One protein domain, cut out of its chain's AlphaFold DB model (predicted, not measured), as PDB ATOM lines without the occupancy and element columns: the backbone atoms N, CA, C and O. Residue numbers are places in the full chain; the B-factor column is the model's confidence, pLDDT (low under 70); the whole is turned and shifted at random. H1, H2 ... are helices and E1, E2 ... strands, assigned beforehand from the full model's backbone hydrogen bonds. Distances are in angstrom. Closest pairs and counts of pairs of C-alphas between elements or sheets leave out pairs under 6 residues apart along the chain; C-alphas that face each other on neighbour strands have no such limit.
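This is residues 39 to 101 of the 106 residues of an uncharacterized protein of Sphingomonas sp. EC-HK361 (UniProt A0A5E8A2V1). A twisted two-stranded hairpin, E1 and E2, stands with three helices gathered loosely to one side of it. H2, the longest helix, brings its last residues, 61 to 63, to the hairpin; short H3 follows directly from the end of E2, and short H1 sits crosswise to H2, close to it and near E1. The 63 printed residues hold three named helices and two named strands in the order H1, H2, E1, E2, H3, with the sheet order E1 - E2, antiparallel, and a mixed class of helices and strands. The whole is compact, with a radius of gyration of the C-alphas of 11.8 A, and spans 35 by 29 by 18 A.

Start at the hairpin of E1, residues 74 to 79, and E2, residues 88 to 93, whose directions stand at 156 degrees, antiparallel. Look for N 77 and O 90 at 2.9 A, and N 90 and O 77 at 2.8 A, within hydrogen-bond range. From there go to H2, residues 51 to 63: the closest C-alphas of H2 and E2 are those of Leu 62 and Val 90, 6.9 A apart. H3, residues 94 to 99, has its closest approach to E1 at the C-alphas of Tyr 75 and Arg 94, 6.8 A apart. H2 and H3 are close but not clearly touching, with the C-alphas of Ala 61 and Trp 97 closest at 7.5 A; they run opposite ways at a steep tilt of 63 degrees. H1, residues 39 to 44, is close to H2 but not clearly touching, the closest C-alphas being those of Asp 42 and Arg 54 at 7.4 A, and their lines are about perpendicular at 76 degrees. H1 and E1 are near each other, with 5 pairs of C-alphas within 10 A, while H1 is apart from E2 and H3. In H1, H2 and H3 every O i to N i+4 pair is within hydrogen-bond range.

Find C-alpha 74 at (202.460, -67.659, 27.708); from there E1 runs 15.3 A to C-alpha 79. E2 returns over 16.7 A, from C-alpha 88 to C-alpha 93. H2 covers 18.4 A from C-alpha 51 at (200.547, -43.448, 36.755) to C-alpha 63. H1 begins at C-alpha 39 at (209.806, -50.375, 36.119) and measures 9.0 A. H3 measures 8.7 A and ends at C-alpha 99, at (192.035, -58.042, 27.917).

The two C-alphas farthest apart are those of Pro 50 and Gly 71, at 35.0 A. The printed part has no cut; the link from E2 to H3 is tight, and those from H1 to H2, H2 to E1 and E1 to E2 are short. The mean pLDDT of the printed part is 72.2; look for values under 70 at residues 39 to 41, 46 to 49, 66 to 72 and 79 to 87.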
ATOM      1  N   ALA A  39     209.405 -51.022  37.366       64.62
ATOM      2  CA  ALA A  39     209.806 -50.375  36.119       64.62
ATOM      3  C   ALA A  39     209.666 -51.294  34.892       64.62
ATOM      4  O   ALA A  39     209.238 -50.848  33.831       64.62
ATOM      5  N   ASP A  40     209.969 -52.582  35.049       64.12
ATOM      6  CA  ASP A  40     209.851 -53.561  33.966       64.12
ATOM      7  C   ASP A  40     208.376 -53.913  33.679       64.12
ATOM      8  O   ASP A  40     207.978 -54.080  32.530       64.12
ATOM      9  N   LEU A  41     207.531 -53.978  34.717       65.56
ATOM     10  CA  LEU A  41     206.077 -54.144  34.571       65.56
ATOM     11  C   LEU A  41     205.415 -52.901  33.966       65.56
ATOM     12  O   LEU A  41     204.480 -53.018  33.179       65.56
ATOM     13  N   ASP A  42     205.906 -51.714  34.311       70.62
ATOM     14  CA  ASP A  42     205.446 -50.455  33.731       70.62
ATOM     15  C   ASP A  42     205.718 -50.404  32.220       70.62
ATOM     16  O   ASP A  42     204.911 -49.852  31.475       70.62
ATOM     17  N   GLN A  43     206.797 -51.042  31.751       71.19
ATOM     18  CA  GLN A  43     207.080 -51.218  30.324       71.19
ATOM     19  C   GLN A  43     206.057 -52.132  29.622       71.19
ATOM     20  O   GLN A  43     205.778 -51.954  28.436       71.19
ATOM     21  N   TRP A  44     205.471 -53.094  30.340       71.06
ATOM     22  CA  TRP A  44     204.436 -53.992  29.808       71.06
ATOM     23  C   TRP A  44     203.064 -53.323  29.700       71.06
ATOM     24  O   TRP A  44     202.180 -53.806  28.994       71.06
ATOM     25  N   VAL A  45     202.854 -52.202  30.385       71.19
ATOM     26  CA  VAL A  45     201.645 -51.401  30.207       71.19
ATOM     27  C   VAL A  45     201.922 -50.347  29.141       71.19
ATOM     28  O   VAL A  45     202.329 -49.225  29.427       71.19
ATOM     29  N   SER A  46     201.726 -50.717  27.878       66.12
ATOM     30  CA  SER A  46     201.878 -49.795  26.755       66.12
ATOM     31  C   SER A  46     200.720 -48.792  26.710       66.12
ATOM     32  O   SER A  46     199.561 -49.175  26.549       66.12
ATOM     33  N   GLY A  47     201.022 -47.498  26.809       64.19
ATOM     34  CA  GLY A  47     200.075 -46.422  26.509       64.19
ATOM     35  C   GLY A  47     200.266 -45.166  27.363       64.19
ATOM     36  O   GLY A  47     200.884 -45.233  28.427       64.19
ATOM     37  N   PRO A  48     199.732 -44.012  26.922       62.88
ATOM     38  CA  PRO A  48     199.704 -42.784  27.709       62.88
ATOM     39  C   PRO A  48     198.629 -42.907  28.795       62.88
ATOM     40  O   PRO A  48     197.534 -42.371  28.670       62.88
ATOM     41  N   GLN A  49     198.928 -43.673  29.839       69.50
ATOM     42  CA  GLN A  49     198.064 -43.806  31.007       69.50
ATOM     43  C   GLN A  49     198.651 -42.988  32.159       69.50
ATOM     44  O   GLN A  49     199.872 -43.018  32.357       69.50
ATOM     45  N   PRO A  50     197.827 -42.271  32.940       77.81
ATOM     46  CA  PRO A  50     198.288 -41.688  34.192       77.81
ATOM     47  C   PRO A  50     198.816 -42.794  35.121       77.81
ATOM     48  O   PRO A  50     198.347 -43.936  35.090       77.81
ATOM     49  N   ALA A  51     199.824 -42.470  35.934       72.50
ATOM     50  CA  ALA A  51     200.547 -43.448  36.755       72.50
ATOM     51  C   ALA A  51     199.615 -44.260  37.677       72.50
ATOM     52  O   ALA A  51     199.797 -45.463  37.866       72.50
ATOM     53  N   ASP A  52     198.582 -43.606  38.193       77.56
ATOM     54  CA  ASP A  52     197.549 -44.155  39.068       77.56
ATOM     55  C   ASP A  52     196.601 -45.123  38.339       77.56
ATOM     56  O   ASP A  52     196.162 -46.119  38.920       77.56
ATOM     57  N   GLU A  53     196.319 -44.900  37.055       78.75
ATOM     58  CA  GLU A  53     195.552 -45.844  36.235       78.75
ATOM     59  C   GLU A  53     196.393 -47.071  35.875       78.75
ATOM     60  O   GLU A  53     195.926 -48.207  36.006       78.75
ATOM     61  N   ARG A  54     197.675 -46.858  35.559       74.44
ATOM     62  CA  ARG A  54     198.637 -47.936  35.314       74.44
ATOM     63  C   ARG A  54     198.751 -48.874  36.517       74.44
ATOM     64  O   ARG A  54     198.633 -50.089  36.372       74.44
ATOM     65  N   GLU A  55     198.911 -48.323  37.718       75.75
ATOM     66  CA  GLU A  55     199.010 -49.102  38.959       75.75
ATOM     67  C   GLU A  55     197.737 -49.914  39.250       75.75
ATOM     68  O   GLU A  55     197.807 -51.072  39.681       75.75
ATOM     69  N   ARG A  56     196.561 -49.355  38.943       80.12
ATOM     70  CA  ARG A  56     195.281 -50.067  39.055       80.12
ATOM     71  C   ARG A  56     195.169 -51.223  38.064       80.12
ATOM     72  O   ARG A  56     194.749 -52.312  38.469       80.12
ATOM     73  N   LEU A  57     195.544 -51.023  36.799       76.19
ATOM     74  CA  LEU A  57     195.532 -52.092  35.794       76.19
ATOM     75  C   LEU A  57     196.471 -53.234  36.183       76.19
ATOM     76  O   LEU A  57     196.070 -54.398  36.137       76.19
ATOM     77  N   LEU A  58     197.679 -52.900  36.643       75.00
ATOM     78  CA  LEU A  58     198.667 -53.871  37.110       75.00
ATOM     79  C   LEU A  58     198.140 -54.688  38.289       75.00
ATOM     80  O   LEU A  58     198.130 -55.919  38.240       75.00
ATOM     81  N   THR A  59     197.624 -54.016  39.318       77.94
ATOM     82  CA  THR A  59     197.070 -54.680  40.505       77.94
ATOM     83  C   THR A  59     195.935 -55.631  40.120       77.94
ATOM     84  O   THR A  59     195.900 -56.785  40.549       77.94
ATOM     85  N   ARG A  60     195.030 -55.187  39.240       77.38
ATOM     86  CA  ARG A  60     193.919 -56.007  38.746       77.38
ATOM     87  C   ARG A  60     194.404 -57.210  37.936       77.38
ATOM     88  O   ARG A  60     193.861 -58.306  38.079       77.38
ATOM     89  N   ALA A  61     195.416 -57.025  37.097       75.06
ATOM     90  CA  ALA A  61     195.951 -58.082  36.250       75.06
ATOM     91  C   ALA A  61     196.696 -59.163  37.044       75.06
ATOM     92  O   ALA A  61     196.585 -60.354  36.732       75.06
ATOM     93  N   LEU A  62     197.407 -58.763  38.099       76.19
ATOM     94  CA  LEU A  62     198.050 -59.679  39.037       76.19
ATOM     95  C   LEU A  62     197.012 -60.406  39.906       76.19
ATOM     96  O   LEU A  62     197.165 -61.599  40.168       76.19
ATOM     97  N   ALA A  63     195.936 -59.735  40.322       75.38
ATOM     98  CA  ALA A  63     194.877 -60.344  41.129       75.38
ATOM     99  C   ALA A  63     193.963 -61.300  40.340       75.38
ATOM    100  O   ALA A  63     193.343 -62.185  40.930       75.38
ATOM    101  N   ALA A  64     193.856 -61.144  39.017       73.88
ATOM    102  CA  ALA A  64     192.982 -61.986  38.206       73.88
ATOM    103  C   ALA A  64     193.391 -63.479  38.273       73.88
ATOM    104  O   ALA A  64     194.576 -63.804  38.380       73.88
ATOM    105  N   PRO A  65     192.452 -64.430  38.154       70.12
ATOM    106  CA  PRO A  65     192.791 -65.851  38.106       70.12
ATOM    107  C   PRO A  65     193.565 -66.187  36.825       70.12
ATOM    108  O   PRO A  65     193.259 -65.669  35.746       70.12
ATOM    109  N   GLU A  66     194.583 -67.043  36.928       68.00
ATOM    110  CA  GLU A  66     195.318 -67.549  35.767       68.00
ATOM    111  C   GLU A  66     194.442 -68.544  34.990       68.00
ATOM    112  O   GLU A  66     194.027 -69.573  35.521       68.00
ATOM    113  N   GLN A  67     194.155 -68.250  33.720       65.62
ATOM    114  CA  GLN A  67     193.509 -69.212  32.829       65.62
ATOM    115  C   GLN A  67     194.593 -70.027  32.125       65.62
ATOM    116  O   GLN A  67     195.160 -69.579  31.130       65.62
ATOM    117  N   ARG A  68     194.866 -71.242  32.613       59.22
ATOM    118  CA  ARG A  68     195.731 -72.193  31.902       59.22
ATOM    119  C   ARG A  68     195.075 -72.596  30.585       59.22
ATOM    120  O   ARG A  68     194.166 -73.422  30.558       59.22
ATOM    121  N   ARG A  69     195.540 -72.023  29.477       60.16
ATOM    122  CA  ARG A  69     195.129 -72.423  28.127       60.16
ATOM    123  C   ARG A  69     196.232 -73.272  27.517       60.16
ATOM    124  O   ARG A  69     197.223 -72.743  27.027       60.16
ATOM    125  N   VAL A  70     196.069 -74.591  27.568       57.22
ATOM    126  CA  VAL A  70     197.047 -75.553  27.036       57.22
ATOM    127  C   VAL A  70     197.367 -75.233  25.566       57.22
ATOM    128  O   VAL A  70     196.462 -74.991  24.769       57.22
ATOM    129  N   GLY A  71     198.658 -75.197  25.219       64.31
ATOM    130  CA  GLY A  71     199.137 -75.067  23.835       64.31
ATOM    131  C   GLY A  71     199.328 -73.645  23.288       64.31
ATOM    132  O   GLY A  71     199.709 -73.504  22.130       64.31
ATOM    133  N   LYS A  72     199.095 -72.584  24.072       68.12
ATOM    134  CA  LYS A  72     199.358 -71.192  23.641       68.12
ATOM    135  C   LYS A  72     200.664 -70.650  24.226       68.12
ATOM    136  O   LYS A  72     201.094 -71.087  25.290       68.12
ATOM    137  N   GLN A  73     201.288 -69.681  23.551       75.25
ATOM    138  CA  GLN A  73     202.435 -68.953  24.103       75.25
ATOM    139  C   GLN A  73     201.990 -68.165  25.343       75.25
ATOM    140  O   GLN A  73     201.012 -67.412  25.288       75.25
ATOM    141  N   HIS A  74     202.699 -68.365  26.454       76.88
ATOM    142  CA  HIS A  74     202.460 -67.659  27.708       76.88
ATOM    143  C   HIS A  74     203.596 -66.684  27.988       76.88
ATOM    144  O   HIS A  74     204.760 -66.956  27.704       76.88
ATOM    145  N   TYR A  75     203.221 -65.565  28.587       76.69
ATOM    146  CA  TYR A  75     204.092 -64.509  29.060       76.69
ATOM    147  C   TYR A  75     203.946 -64.489  30.574       76.69
ATOM    148  O   TYR A  75     202.830 -64.340  31.088       76.69
ATOM    149  N   CYS A  76     205.054 -64.733  31.263       76.25
ATOM    150  CA  CYS A  76     205.093 -64.890  32.707       76.25
ATOM    151  C   CYS A  76     205.712 -63.660  33.355       76.25
ATOM    152  O   CYS A  76     206.754 -63.190  32.906       76.25
ATOM    153  N   ILE A  77     205.093 -63.202  34.437       75.50
ATOM    154  CA  ILE A  77     205.612 -62.138  35.288       75.50
ATOM    155  C   ILE A  77     205.803 -62.709  36.690       75.50
ATOM    156  O   ILE A  77     204.905 -63.360  37.228       75.50
ATOM    157  N   ASP A  78     206.969 -62.465  37.278       74.31
ATOM    158  CA  ASP A  78     207.231 -62.766  38.681       74.31
ATOM    159  C   ASP A  78     206.776 -61.575  39.535       74.31
ATOM    160  O   ASP A  78     207.426 -60.534  39.583       74.31
ATOM    161  N   ASP A  79     205.641 -61.734  40.210       69.12
ATOM    162  CA  ASP A  79     205.056 -60.770  41.133       69.12
ATOM    163  C   ASP A  79     205.864 -60.748  42.435       69.12
ATOM    164  O   ASP A  79     205.611 -61.502  43.378       69.12
ATOM    165  N   ARG A  80     206.895 -59.900  42.451       67.12
ATOM    166  CA  ARG A  80     207.687 -59.574  43.648       67.12
ATOM    167  C   ARG A  80     207.086 -58.429  44.460       67.12
ATOM    168  O   ARG A  80     207.578 -58.127  45.542       67.12
ATOM    169  N   TRP A  81     206.051 -57.788  43.927       65.94
ATOM    170  CA  TRP A  81     205.403 -56.643  44.545       65.94
ATOM    171  C   TRP A  81     204.406 -57.082  45.606       65.94
ATOM    172  O   TRP A  81     204.469 -56.624  46.743       65.94
ATOM    173  N   SER A  82     203.458 -57.946  45.234       62.47
ATOM    174  CA  SER A  82     202.310 -58.263  46.092       62.47
ATOM    175  C   SER A  82     202.719 -59.044  47.335       62.47
ATOM    176  O   SER A  82     202.064 -58.955  48.370       62.47
ATOM    177  N   ASN A  83     203.810 -59.806  47.246       63.25
ATOM    178  CA  ASN A  83     204.434 -60.441  48.392       63.25
ATOM    179  C   ASN A  83     205.951 -60.574  48.158       63.25
ATOM    180  O   ASN A  83     206.386 -61.515  47.490       63.25
ATOM    181  N   PRO A  84     206.779 -59.676  48.718       64.94
ATOM    182  CA  PRO A  84     208.227 -59.736  48.528       64.94
ATOM    183  C   PRO A  84     208.865 -60.989  49.152       64.94
ATOM    184  O   PRO A  84     209.955 -61.381  48.742       64.94
ATOM    185  N   ALA A  85     208.191 -61.644  50.106       64.38
ATOM    186  CA  ALA A  85     208.642 -62.893  50.719       64.38
ATOM    187  C   ALA A  85     208.195 -64.149  49.945       64.38
ATOM    188  O   ALA A  85     208.807 -65.205  50.089       64.38
ATOM    189  N   ALA A  86     207.152 -64.047  49.113       62.44
ATOM    190  CA  ALA A  86     206.643 -65.145  48.297       62.44
ATOM    191  C   ALA A  86     206.403 -64.673  46.859       62.44
ATOM    192  O   ALA A  86     205.298 -64.278  46.486       62.44
ATOM    193  N   VAL A  87     207.462 -64.744  46.049       66.81
ATOM    194  CA  VAL A  87     207.411 -64.398  44.625       66.81
ATOM    195  C   VAL A  87     206.406 -65.304  43.920       66.81
ATOM    196  O   VAL A  87     206.623 -66.512  43.793       66.81
ATOM    197  N   ARG A  88     205.302 -64.724  43.449       72.38
ATOM    198  CA  ARG A  88     204.259 -65.460  42.729       72.38
ATOM    199  C   ARG A  88     204.449 -65.278  41.230       72.38
ATOM    200  O   ARG A  88     204.418 -64.164  40.729       72.38
ATOM    201  N   ARG A  89     204.592 -66.372  40.487       75.19
ATOM    202  CA  ARG A  89     204.640 -66.322  39.021       75.19
ATOM    203  C   ARG A  89     203.227 -66.327  38.448       75.19
ATOM    204  O   ARG A  89     202.469 -67.248  38.731       75.19
ATOM    205  N   VAL A  90     202.896 -65.324  37.639       78.25
ATOM    206  CA  VAL A  90     201.616 -65.210  36.926       78.25
ATOM    207  C   VAL A  90     201.888 -65.350  35.434       78.25
ATOM    208  O   VAL A  90     202.506 -64.473  34.832       78.25
ATOM    209  N   CYS A  91     201.441 -66.448  34.829       78.94
ATOM    210  CA  CYS A  91     201.632 -66.712  33.404       78.94
ATOM    211  C   CYS A  91     200.308 -66.559  32.657       78.94
ATOM    212  O   CYS A  91     199.330 -67.221  32.971       78.94
ATOM    213  N   ARG A  92     200.244 -65.718  31.625       81.38
ATOM    214  CA  ARG A  92     199.025 -65.596  30.802       81.38
ATOM    215  C   ARG A  92     199.345 -65.558  29.323       81.38
ATOM    216  O   ARG A  92     200.463 -65.243  28.924       81.38
ATOM    217  N   THR A  93     198.353 -65.859  28.494       81.81
ATOM    218  CA  THR A  93     198.485 -65.668  27.046       81.81
ATOM    219  C   THR A  93     198.492 -64.175  26.700       81.81
ATOM    220  O   THR A  93     197.931 -63.367  27.442       81.81
ATOM    221  N   ARG A  94     199.068 -63.785  25.552       80.81
ATOM    222  CA  ARG A  94     199.033 -62.381  25.077       80.81
ATOM    223  C   ARG A  94     197.612 -61.817  25.018       80.81
ATOM    224  O   ARG A  94     197.389 -60.678  25.400       80.81
ATOM    225  N   ALA A  95     196.646 -62.629  24.588       81.31
ATOM    226  CA  ALA A  95     195.243 -62.228  24.522       81.31
ATOM    227  C   ALA A  95     194.646 -61.944  25.910       81.31
ATOM    228  O   ALA A  95     193.819 -61.047  26.052       81.31
ATOM    229  N   ASP A  96     195.054 -62.697  26.932       81.12
ATOM    230  CA  ASP A  96     194.587 -62.477  28.300       81.12
ATOM    231  C   ASP A  96     195.232 -61.236  28.920       81.12
ATOM    232  O   ASP A  96     194.540 -60.490  29.606       81.12
ATOM    233  N   TRP A  97     196.506 -60.961  28.622       81.06
ATOM    234  CA  TRP A  97     197.138 -59.687  28.981       81.06
ATOM    235  C   TRP A  97     196.445 -58.501  28.300       81.06
ATOM    236  O   TRP A  97     196.052 -57.554  28.979       81.06
ATOM    237  N   HIS A  98     196.168 -58.600  26.998       80.69
ATOM    238  CA  HIS A  98     195.498 -57.536  26.246       80.69
ATOM    239  C   HIS A  98     194.096 -57.222  26.798       80.69
ATOM    240  O   HIS A  98     193.702 -56.065  26.891       80.69
ATOM    241  N   ARG A  99     193.335 -58.238  27.235       80.69
ATOM    242  CA  ARG A  99     192.035 -58.042  27.917       80.69
ATOM    243  C   ARG A  99     192.148 -57.290  29.242       80.69
ATOM    244  O   ARG A  99     191.165 -56.713  29.695       80.69
ATOM    245  N   LEU A 100     193.317 -57.339  29.872       76.81
ATOM    246  CA  LEU A 100     193.628 -56.631  31.110       76.81
ATOM    247  C   LEU A 100     194.225 -55.239  30.840       76.81
ATOM    248  O   LEU A 100     194.580 -54.554  31.793       76.81
ATOM    249  N   GLY A 101     194.321 -54.818  29.573       75.94
ATOM    250  CA  GLY A 101     194.929 -53.543  29.183       75.94
ATOM    251  C   GLY A 101     196.457 -53.541  29.280       75.94
ATOM    252  O   GLY A 101     197.055 -52.479  29.418       75.94
TER     253      GLY A 101